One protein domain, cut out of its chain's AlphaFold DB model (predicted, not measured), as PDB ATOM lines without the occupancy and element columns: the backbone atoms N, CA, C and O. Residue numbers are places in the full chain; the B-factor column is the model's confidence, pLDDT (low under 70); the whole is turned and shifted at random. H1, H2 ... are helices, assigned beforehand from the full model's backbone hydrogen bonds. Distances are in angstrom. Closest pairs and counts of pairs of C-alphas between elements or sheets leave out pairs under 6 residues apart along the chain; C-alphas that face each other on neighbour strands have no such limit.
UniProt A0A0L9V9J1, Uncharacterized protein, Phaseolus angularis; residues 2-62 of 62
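Overview. This is residues 2 to 62 of the 62 residues of an uncharacterized protein of Phaseolus angularis (UniProt A0A0L9V9J1). The longest helix, H3, stands at one end of a loose row of three helices, with H2 between it and H1. Looping links join them, and H1 is set well off from H2 across residues 11 to 24. The printed part has 61 residues, is all helix in the order H1, H2, H3, and is loose, with a radius of gyration of the C-alphas of 13.3 A; its spans are 41 by 20 by 12 A.

Along the chain. Find C-alpha 47 at (10.200, 42.167, 10.505); from there H3, residues 47 to 60, runs 20.4 A to C-alpha 60 at (16.036, 40.378, 29.983). H2 is residues 25 to 35, 14.8 A long. H1, residues 2 to 10, starts at (-13.293, 43.739, 11.142) and is 12.5 A long.

Arrangement. Look at Ala 30 and Leu 49: their C-alphas, the closest of H2 and H3, are 7.2 A apart. These helices are close but not clearly touching, and run the same way at a steep tilt of 36 degrees, only just steep. H1 is apart from H2 and H3. In H1, H2 and H3 every O i to N i+4 pair is within hydrogen-bond range.

Size, cuts and confidence. The C-alphas of Gln 3 and Thr 62, the two farthest apart, are 43.1 A apart. Both links are long, residues 10 to 15 stand free, and the printed part has no cut. Residue 62 alone has pLDDT under 70.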
ATOM      1  N   VAL A   2     -13.436  43.173   9.779       93.81
ATOM      2  CA  VAL A   2     -13.293  43.739  11.142       93.81
ATOM      3  C   VAL A   2     -14.555  43.601  12.003       93.81
ATOM      4  O   VAL A   2     -14.432  43.252  13.163       93.81
ATOM      5  N   GLN A   3     -15.762  43.800  11.455       97.38
ATOM      6  CA  GLN A   3     -17.008  43.700  12.246       97.38
ATOM      7  C   GLN A   3     -17.139  42.344  12.961       97.38
ATOM      8  O   GLN A   3     -17.320  42.309  14.170       97.38
ATOM      9  N   ARG A   4     -16.913  41.241  12.234       96.19
ATOM     10  CA  ARG A   4     -16.931  39.884  12.798       96.19
ATOM     11  C   ARG A   4     -15.851  39.660  13.864       96.19
ATOM     12  O   ARG A   4     -16.140  39.049  14.880       96.19
ATOM     13  N   LEU A   5     -14.630  40.165  13.648       96.56
ATOM     14  CA  LEU A   5     -13.581  40.141  14.676       96.56
ATOM     15  C   LEU A   5     -14.062  40.841  15.953       96.56
ATOM     16  O   LEU A   5     -13.881  40.310  17.042       96.56
ATOM     17  N   SER A   6     -14.662  42.025  15.820       96.88
ATOM     18  CA  SER A   6     -15.137  42.811  16.959       96.88
ATOM     19  C   SER A   6     -16.274  42.123  17.711       96.88
ATOM     20  O   SER A   6     -16.270  42.134  18.937       96.88
ATOM     21  N   GLU A   7     -17.224  41.521  16.995       97.19
ATOM     22  CA  GLU A   7     -18.315  40.740  17.591       97.19
ATOM     23  C   GLU A   7     -17.770  39.538  18.373       97.19
ATOM     24  O   GLU A   7     -18.061  39.402  19.557       97.19
ATOM     25  N   GLU A   8     -16.908  38.720  17.758       96.88
ATOM     26  CA  GLU A   8     -16.306  37.549  18.414       96.88
ATOM     27  C   GLU A   8     -15.400  37.940  19.597       96.88
ATOM     28  O   GLU A   8     -15.342  37.227  20.595       96.88
ATOM     29  N   TYR A   9     -14.710  39.087  19.525       96.44
ATOM     30  CA  TYR A   9     -13.892  39.585  20.635       96.44
ATOM     31  C   TYR A   9     -14.743  39.899  21.878       96.44
ATOM     32  O   TYR A   9     -14.283  39.663  22.995       96.44
ATOM     33  N   LEU A  10     -15.968  40.405  21.683       97.38
ATOM     34  CA  LEU A  10     -16.918  40.749  22.750       97.38
ATOM     35  C   LEU A  10     -17.756  39.561  23.244       97.38
ATOM     36  O   LEU A  10     -18.313  39.644  24.331       97.38
ATOM     37  N   ASP A  11     -17.849  38.474  22.476       94.00
ATOM     38  CA  ASP A  11     -18.658  37.288  22.805       94.00
ATOM     39  C   ASP A  11     -18.084  36.447  23.971       94.00
ATOM     40  O   ASP A  11     -18.711  35.490  24.411       94.00
ATOM     41  N   GLU A  12     -16.888  36.783  24.480       87.69
ATOM     42  CA  GLU A  12     -16.189  36.153  25.626       87.69
ATOM     43  C   GLU A  12     -15.980  34.619  25.542       87.69
ATOM     44  O   GLU A  12     -15.346  34.020  26.409       87.69
ATOM     45  N   SER A  13     -16.432  33.968  24.468       93.75
ATOM     46  CA  SER A  13     -16.383  32.518  24.242       93.75
ATOM     47  C   SER A  13     -15.001  31.995  23.825       93.75
ATOM     48  O   SER A  13     -14.794  30.788  23.658       93.75
ATOM     49  N   TRP A  14     -14.024  32.890  23.677       96.12
ATOM     50  CA  TRP A  14     -12.667  32.587  23.243       96.12
ATOM     51  C   TRP A  14     -11.682  32.604  24.418       96.12
ATOM     52  O   TRP A  14     -11.805  33.357  25.378       96.12
ATOM     53  N   THR A  15     -10.647  31.772  24.325       95.06
ATOM     54  CA  THR A  15      -9.544  31.719  25.307       95.06
ATOM     55  C   THR A  15      -8.202  32.091  24.690       95.06
ATOM     56  O   THR A  15      -7.282  32.515  25.388       95.06
ATOM     57  N   HIS A  16      -8.076  31.938  23.372       95.31
ATOM     58  CA  HIS A  16      -6.882  32.275  22.613       95.31
ATOM     59  C   HIS A  16      -7.263  33.206  21.468       95.31
ATOM     60  O   HIS A  16      -8.142  32.883  20.676       95.31
ATOM     61  N   VAL A  17      -6.561  34.334  21.334       96.62
ATOM     62  CA  VAL A  17      -6.860  35.358  20.315       96.62
ATOM     63  C   VAL A  17      -6.829  34.799  18.880       96.62
ATOM     64  O   VAL A  17      -7.515  35.303  18.004       96.62
ATOM     65  N   THR A  18      -6.093  33.706  18.642       96.94
ATOM     66  CA  THR A  18      -6.044  32.970  17.363       96.94
ATOM     67  C   THR A  18      -7.366  32.315  16.962       96.94
ATOM     68  O   THR A  18      -7.493  31.869  15.827       96.94
ATOM     69  N   GLN A  19      -8.321  32.194  17.888       97.56
ATOM     70  CA  GLN A  19      -9.665  31.694  17.600       97.56
ATOM     71  C   GLN A  19     -10.526  32.755  16.902       97.56
ATOM     72  O   GLN A  19     -11.512  32.399  16.264       97.56
ATOM     73  N   LEU A  20     -10.148  34.031  17.006       97.62
ATOM     74  CA  LEU A  20     -10.906  35.144  16.456       97.62
ATOM     75  C   LEU A  20     -10.668  35.315  14.956       97.62
ATOM     76  O   LEU A  20      -9.548  35.204  14.441       97.62
ATOM     77  N   HIS A  21     -11.735  35.658  14.246       97.00
ATOM     78  CA  HIS A  21     -11.730  35.857  12.811       97.00
ATOM     79  C   HIS A  21     -10.729  36.940  12.385       97.00
ATOM     80  O   HIS A  21     -10.796  38.089  12.807       97.00
ATOM     81  N   GLY A  22      -9.811  36.590  11.483       96.06
ATOM     82  CA  GLY A  22      -8.812  37.523  10.954       96.06
ATOM     83  C   GLY A  22      -7.547  37.666  11.807       96.06
ATOM     84  O   GLY A  22      -6.629  38.378  11.399       96.06
ATOM     85  N   VAL A  23      -7.437  36.962  12.939       97.56
ATOM     86  CA  VAL A  23      -6.204  36.935  13.738       97.56
ATOM     87  C   VAL A  23      -5.242  35.878  13.197       97.56
ATOM     88  O   VAL A  23      -5.381  34.682  13.437       97.56
ATOM     89  N   GLY A  24      -4.229  36.340  12.465       96.50
ATOM     90  CA  GLY A  24      -3.103  35.520  12.010       96.50
ATOM     91  C   GLY A  24      -1.907  35.530  12.971       96.50
ATOM     92  O   GLY A  24      -1.925  36.182  14.018       96.50
ATOM     93  N   LYS A  25      -0.815  34.861  12.570       97.44
ATOM     94  CA  LYS A  25       0.419  34.724  13.374       97.44
ATOM     95  C   LYS A  25       0.958  36.064  13.887       97.44
ATOM     96  O   LYS A  25       1.310  36.162  15.053       97.44
ATOM     97  N   TYR A  26       0.988  37.090  13.034       97.94
ATOM     98  CA  TYR A  26       1.458  38.425  13.415       97.94
ATOM     99  C   TYR A  26       0.693  38.988  14.622       97.94
ATOM    100  O   TYR A  26       1.299  39.354  15.626       97.94
ATOM    101  N   ALA A  27      -0.639  39.011  14.540       97.94
ATOM    102  CA  ALA A  27      -1.485  39.545  15.601       97.94
ATOM    103  C   ALA A  27      -1.420  38.681  16.870       97.94
ATOM    104  O   ALA A  27      -1.369  39.221  17.972       97.94
ATOM    105  N   ALA A  28      -1.344  37.354  16.727       98.19
ATOM    106  CA  ALA A  28      -1.184  36.443  17.857       98.19
ATOM    107  C   ALA A  28       0.149  36.649  18.602       98.19
ATOM    108  O   ALA A  28       0.160  36.726  19.832       98.19
ATOM    109  N   ASP A  29       1.259  36.796  17.871       98.44
ATOM    110  CA  ASP A  29       2.572  37.076  18.457       98.44
ATOM    111  C   ASP A  29       2.592  38.457  19.130       98.44
ATOM    112  O   ASP A  29       3.090  38.592  20.249       98.44
ATOM    113  N   ALA A  30       2.006  39.478  18.495       98.56
ATOM    114  CA  ALA A  30       1.892  40.813  19.078       98.56
ATOM    115  C   ALA A  30       1.071  40.787  20.378       98.56
ATOM    116  O   ALA A  30       1.494  41.343  21.390       98.56
ATOM    117  N   TYR A  31      -0.060  40.080  20.393       98.31
ATOM    118  CA  TYR A  31      -0.880  39.920  21.592       98.31
ATOM    119  C   TYR A  31      -0.109  39.208  22.715       98.31
ATOM    120  O   TYR A  31      -0.150  39.625  23.874       98.31
ATOM    121  N   ALA A  32       0.652  38.160  22.383       98.12
ATOM    122  CA  ALA A  32       1.492  37.461  23.349       98.12
ATOM    123  C   ALA A  32       2.569  38.373  23.959       98.12
ATOM    124  O   ALA A  32       2.786  38.313  25.170       98.12
ATOM    125  N   ILE A  33       3.211  39.217  23.146       98.12
ATOM    126  CA  ILE A  33       4.267  40.141  23.582       98.12
ATOM    127  C   ILE A  33       3.690  41.279  24.431       98.12
ATOM    128  O   ILE A  33       4.151  41.487  25.551       98.12
ATOM    129  N   PHE A  34       2.696  42.003  23.916       98.31
ATOM    130  CA  PHE A  34       2.283  43.295  24.469       98.31
ATOM    131  C   PHE A  34       1.103  43.221  25.437       98.31
ATOM    132  O   PHE A  34       1.043  44.018  26.366       98.31
ATOM    133  N   VAL A  35       0.173  42.283  25.236       97.69
ATOM    134  CA  VAL A  35      -1.030  42.175  26.080       97.69
ATOM    135  C   VAL A  35      -0.808  41.163  27.196       97.69
ATOM    136  O   VAL A  35      -1.053  41.448  28.362       97.69
ATOM    137  N   ASN A  36      -0.269  39.990  26.857       96.81
ATOM    138  CA  ASN A  36      -0.046  38.921  27.833       96.81
ATOM    139  C   ASN A  36       1.307  39.003  28.558       96.81
ATOM    140  O   ASN A  36       1.518  38.253  29.512       96.81
ATOM    141  N   GLY A  37       2.258  39.810  28.071       96.00
ATOM    142  CA  GLY A  37       3.627  39.877  28.605       96.00
ATOM    143  C   GLY A  37       4.457  38.595  28.420       96.00
ATOM    144  O   GLY A  37       5.540  38.462  28.983       96.00
ATOM    145  N   LYS A  38       3.983  37.634  27.616       96.50
ATOM    146  CA  LYS A  38       4.600  36.314  27.372       96.50
ATOM    147  C   LYS A  38       5.567  36.342  26.183       96.50
ATOM    148  O   LYS A  38       5.628  35.396  25.397       96.50
ATOM    149  N   TRP A  39       6.328  37.424  26.041       96.69
ATOM    150  CA  TRP A  39       7.229  37.655  24.907       96.69
ATOM    151  C   TRP A  39       8.278  36.541  24.720       96.69
ATOM    152  O   TRP A  39       8.650  36.212  23.595       96.69
ATOM    153  N   ASN A  40       8.712  35.908  25.813       96.31
ATOM    154  CA  ASN A  40       9.690  34.818  25.819       96.31
ATOM    155  C   ASN A  40       9.112  33.452  25.400       96.31
ATOM    156  O   ASN A  40       9.861  32.485  25.288       96.31
ATOM    157  N   ARG A  41       7.795  33.352  25.177       96.88
ATOM    158  CA  ARG A  41       7.113  32.126  24.725       96.88
ATOM    159  C   ARG A  41       6.777  32.129  23.236       96.88
ATOM    160  O   ARG A  41       6.139  31.195  22.760       96.88
ATOM    161  N   VAL A  42       7.181  33.166  22.508       96.88
ATOM    162  CA  VAL A  42       6.919  33.303  21.073       96.88
ATOM    163  C   VAL A  42       8.195  33.608  20.302       96.88
ATOM    164  O   VAL A  42       9.183  34.087  20.861       96.88
ATOM    165  N   ARG A  43       8.155  33.333  18.997       97.06
ATOM    166  CA  ARG A  43       9.175  33.746  18.032       97.06
ATOM    167  C   ARG A  43       8.477  34.412  16.842       97.06
ATOM    168  O   ARG A  43       7.911  33.695  16.000       97.06
ATOM    169  N   PRO A  44       8.459  35.753  16.778       97.81
ATOM    170  CA  PRO A  44       7.795  36.456  15.694       97.81
ATOM    171  C   PRO A  44       8.441  36.163  14.337       97.81
ATOM    172  O   PRO A  44       9.619  35.838  14.233       97.81
ATOM    173  N   ALA A  45       7.630  36.223  13.280       96.50
ATOM    174  CA  ALA A  45       8.111  36.122  11.896       96.50
ATOM    175  C   ALA A  45       8.121  37.489  11.192       96.50
ATOM    176  O   ALA A  45       8.824  37.669  10.203       96.50
ATOM    177  N   ASP A  46       7.355  38.446  11.717       98.25
ATOM    178  CA  ASP A  46       7.267  39.798  11.183       98.25
ATOM    179  C   ASP A  46       8.550  40.600  11.439       98.25
ATOM    180  O   ASP A  46       9.182  40.468  12.489       98.25
ATOM    181  N   HIS A  47       8.939  41.430  10.471       97.94
ATOM    182  CA  HIS A  47      10.200  42.167  10.505       97.94
ATOM    183  C   HIS A  47      10.265  43.169  11.666       97.94
ATOM    184  O   HIS A  47      11.259  43.210  12.391       97.94
ATOM    185  N   MET A  48       9.196  43.938  11.887       98.12
ATOM    186  CA  MET A  48       9.167  44.959  12.937       98.12
ATOM    187  C   MET A  48       8.971  44.342  14.316       98.12
ATOM    188  O   MET A  48       9.609  44.757  15.286       98.12
ATOM    189  N   LEU A  49       8.152  43.297  14.402       98.00
ATOM    190  CA  LEU A  49       7.950  42.567  15.645       98.00
ATOM    191  C   LEU A  49       9.236  41.858  16.101       98.00
ATOM    192  O   LEU A  49       9.519  41.809  17.297       98.00
ATOM    193  N   ASN A  50      10.057  41.383  15.155       98.25
ATOM    194  CA  ASN A  50      11.386  40.844  15.441       98.25
ATOM    195  C   ASN A  50      12.326  41.888  16.053       98.25
ATOM    196  O   ASN A  50      12.992  41.568  17.034       98.25
ATOM    197  N   TYR A  51      12.360  43.132  15.559       98.25
ATOM    198  CA  TYR A  51      13.201  44.173  16.168       98.25
ATOM    199  C   TYR A  51      12.880  44.389  17.649       98.25
ATOM    200  O   TYR A  51      13.791  44.433  18.478       98.25
ATOM    201  N   TYR A  52      11.595  44.490  17.994       98.12
ATOM    202  CA  TYR A  52      11.190  44.677  19.385       98.12
ATOM    203  C   TYR A  52      11.461  43.431  20.237       98.12
ATOM    204  O   TYR A  52      11.961  43.532  21.356       98.12
ATOM    205  N   TRP A  53      11.193  42.241  19.701       98.06
ATOM    206  CA  TRP A  53      11.472  40.984  20.392       98.06
ATOM    207  C   TRP A  53      12.971  40.784  20.670       98.06
ATOM    208  O   TRP A  53      13.341  40.368  21.767       98.06
ATOM    209  N   GLU A  54      13.848  41.149  19.732       97.62
ATOM    210  CA  GLU A  54      15.302  41.137  19.938       97.62
ATOM    211  C   GLU A  54      15.752  42.161  20.984       97.62
ATOM    212  O   GLU A  54      16.630  41.868  21.799       97.62
ATOM    213  N   PHE A  55      15.137  43.346  21.007       97.06
ATOM    214  CA  PHE A  55      15.362  44.322  22.072       97.06
ATOM    215  C   PHE A  55      15.006  43.740  23.450       97.06
ATOM    216  O   PHE A  55      15.836  43.800  24.357       97.06
ATOM    217  N   LEU A  56      13.836  43.101  23.590       96.75
ATOM    218  CA  LEU A  56      13.435  42.435  24.835       96.75
ATOM    219  C   LEU A  56      14.421  41.335  25.248       96.75
ATOM    220  O   LEU A  56      14.804  41.267  26.415       96.75
ATOM    221  N   ARG A  57      14.884  40.510  24.296       96.38
ATOM    222  CA  ARG A  57      15.907  39.490  24.577       96.38
ATOM    223  C   ARG A  57      17.163  40.099  25.182       96.38
ATOM    224  O   ARG A  57      17.651  39.577  26.172       96.38
ATOM    225  N   ARG A  58      17.657  41.212  24.637       96.50
ATOM    226  CA  ARG A  58      18.887  41.853  25.129       96.50
ATOM    227  C   ARG A  58      18.764  42.381  26.554       96.50
ATOM    228  O   ARG A  58      19.733  42.298  27.295       96.50
ATOM    229  N   ILE A  59      17.608  42.925  26.934       96.12
ATOM    230  CA  ILE A  59      17.437  43.546  28.259       96.12
ATOM    231  C   ILE A  59      17.080  42.539  29.362       96.12
ATOM    232  O   ILE A  59      17.368  42.795  30.525       96.12
ATOM    233  N   TYR A  60      16.477  41.395  29.015       93.69
ATOM    234  CA  TYR A  60      16.036  40.378  29.983       93.69
ATOM    235  C   TYR A  60      16.898  39.102  30.007       93.69
ATOM    236  O   TYR A  60      16.614  38.207  30.794       93.69
ATOM    237  N   GLN A  61      17.936  38.989  29.172       70.06
ATOM    238  CA  GLN A  61      18.929  37.899  29.236       70.06
ATOM    239  C   GLN A  61      20.082  38.187  30.223       70.06
ATOM    240  O   GLN A  61      21.173  37.646  30.046       70.06
ATOM    241  N   THR A  62      19.849  39.025  31.241       52.88
ATOM    242  CA  THR A  62      20.830  39.310  32.307       52.88
ATOM    243  C   THR A  62      20.594  38.418  33.514       52.88
ATOM    244  O   THR A  62      19.408  38.245  33.874       52.88
TER     245      THR A  62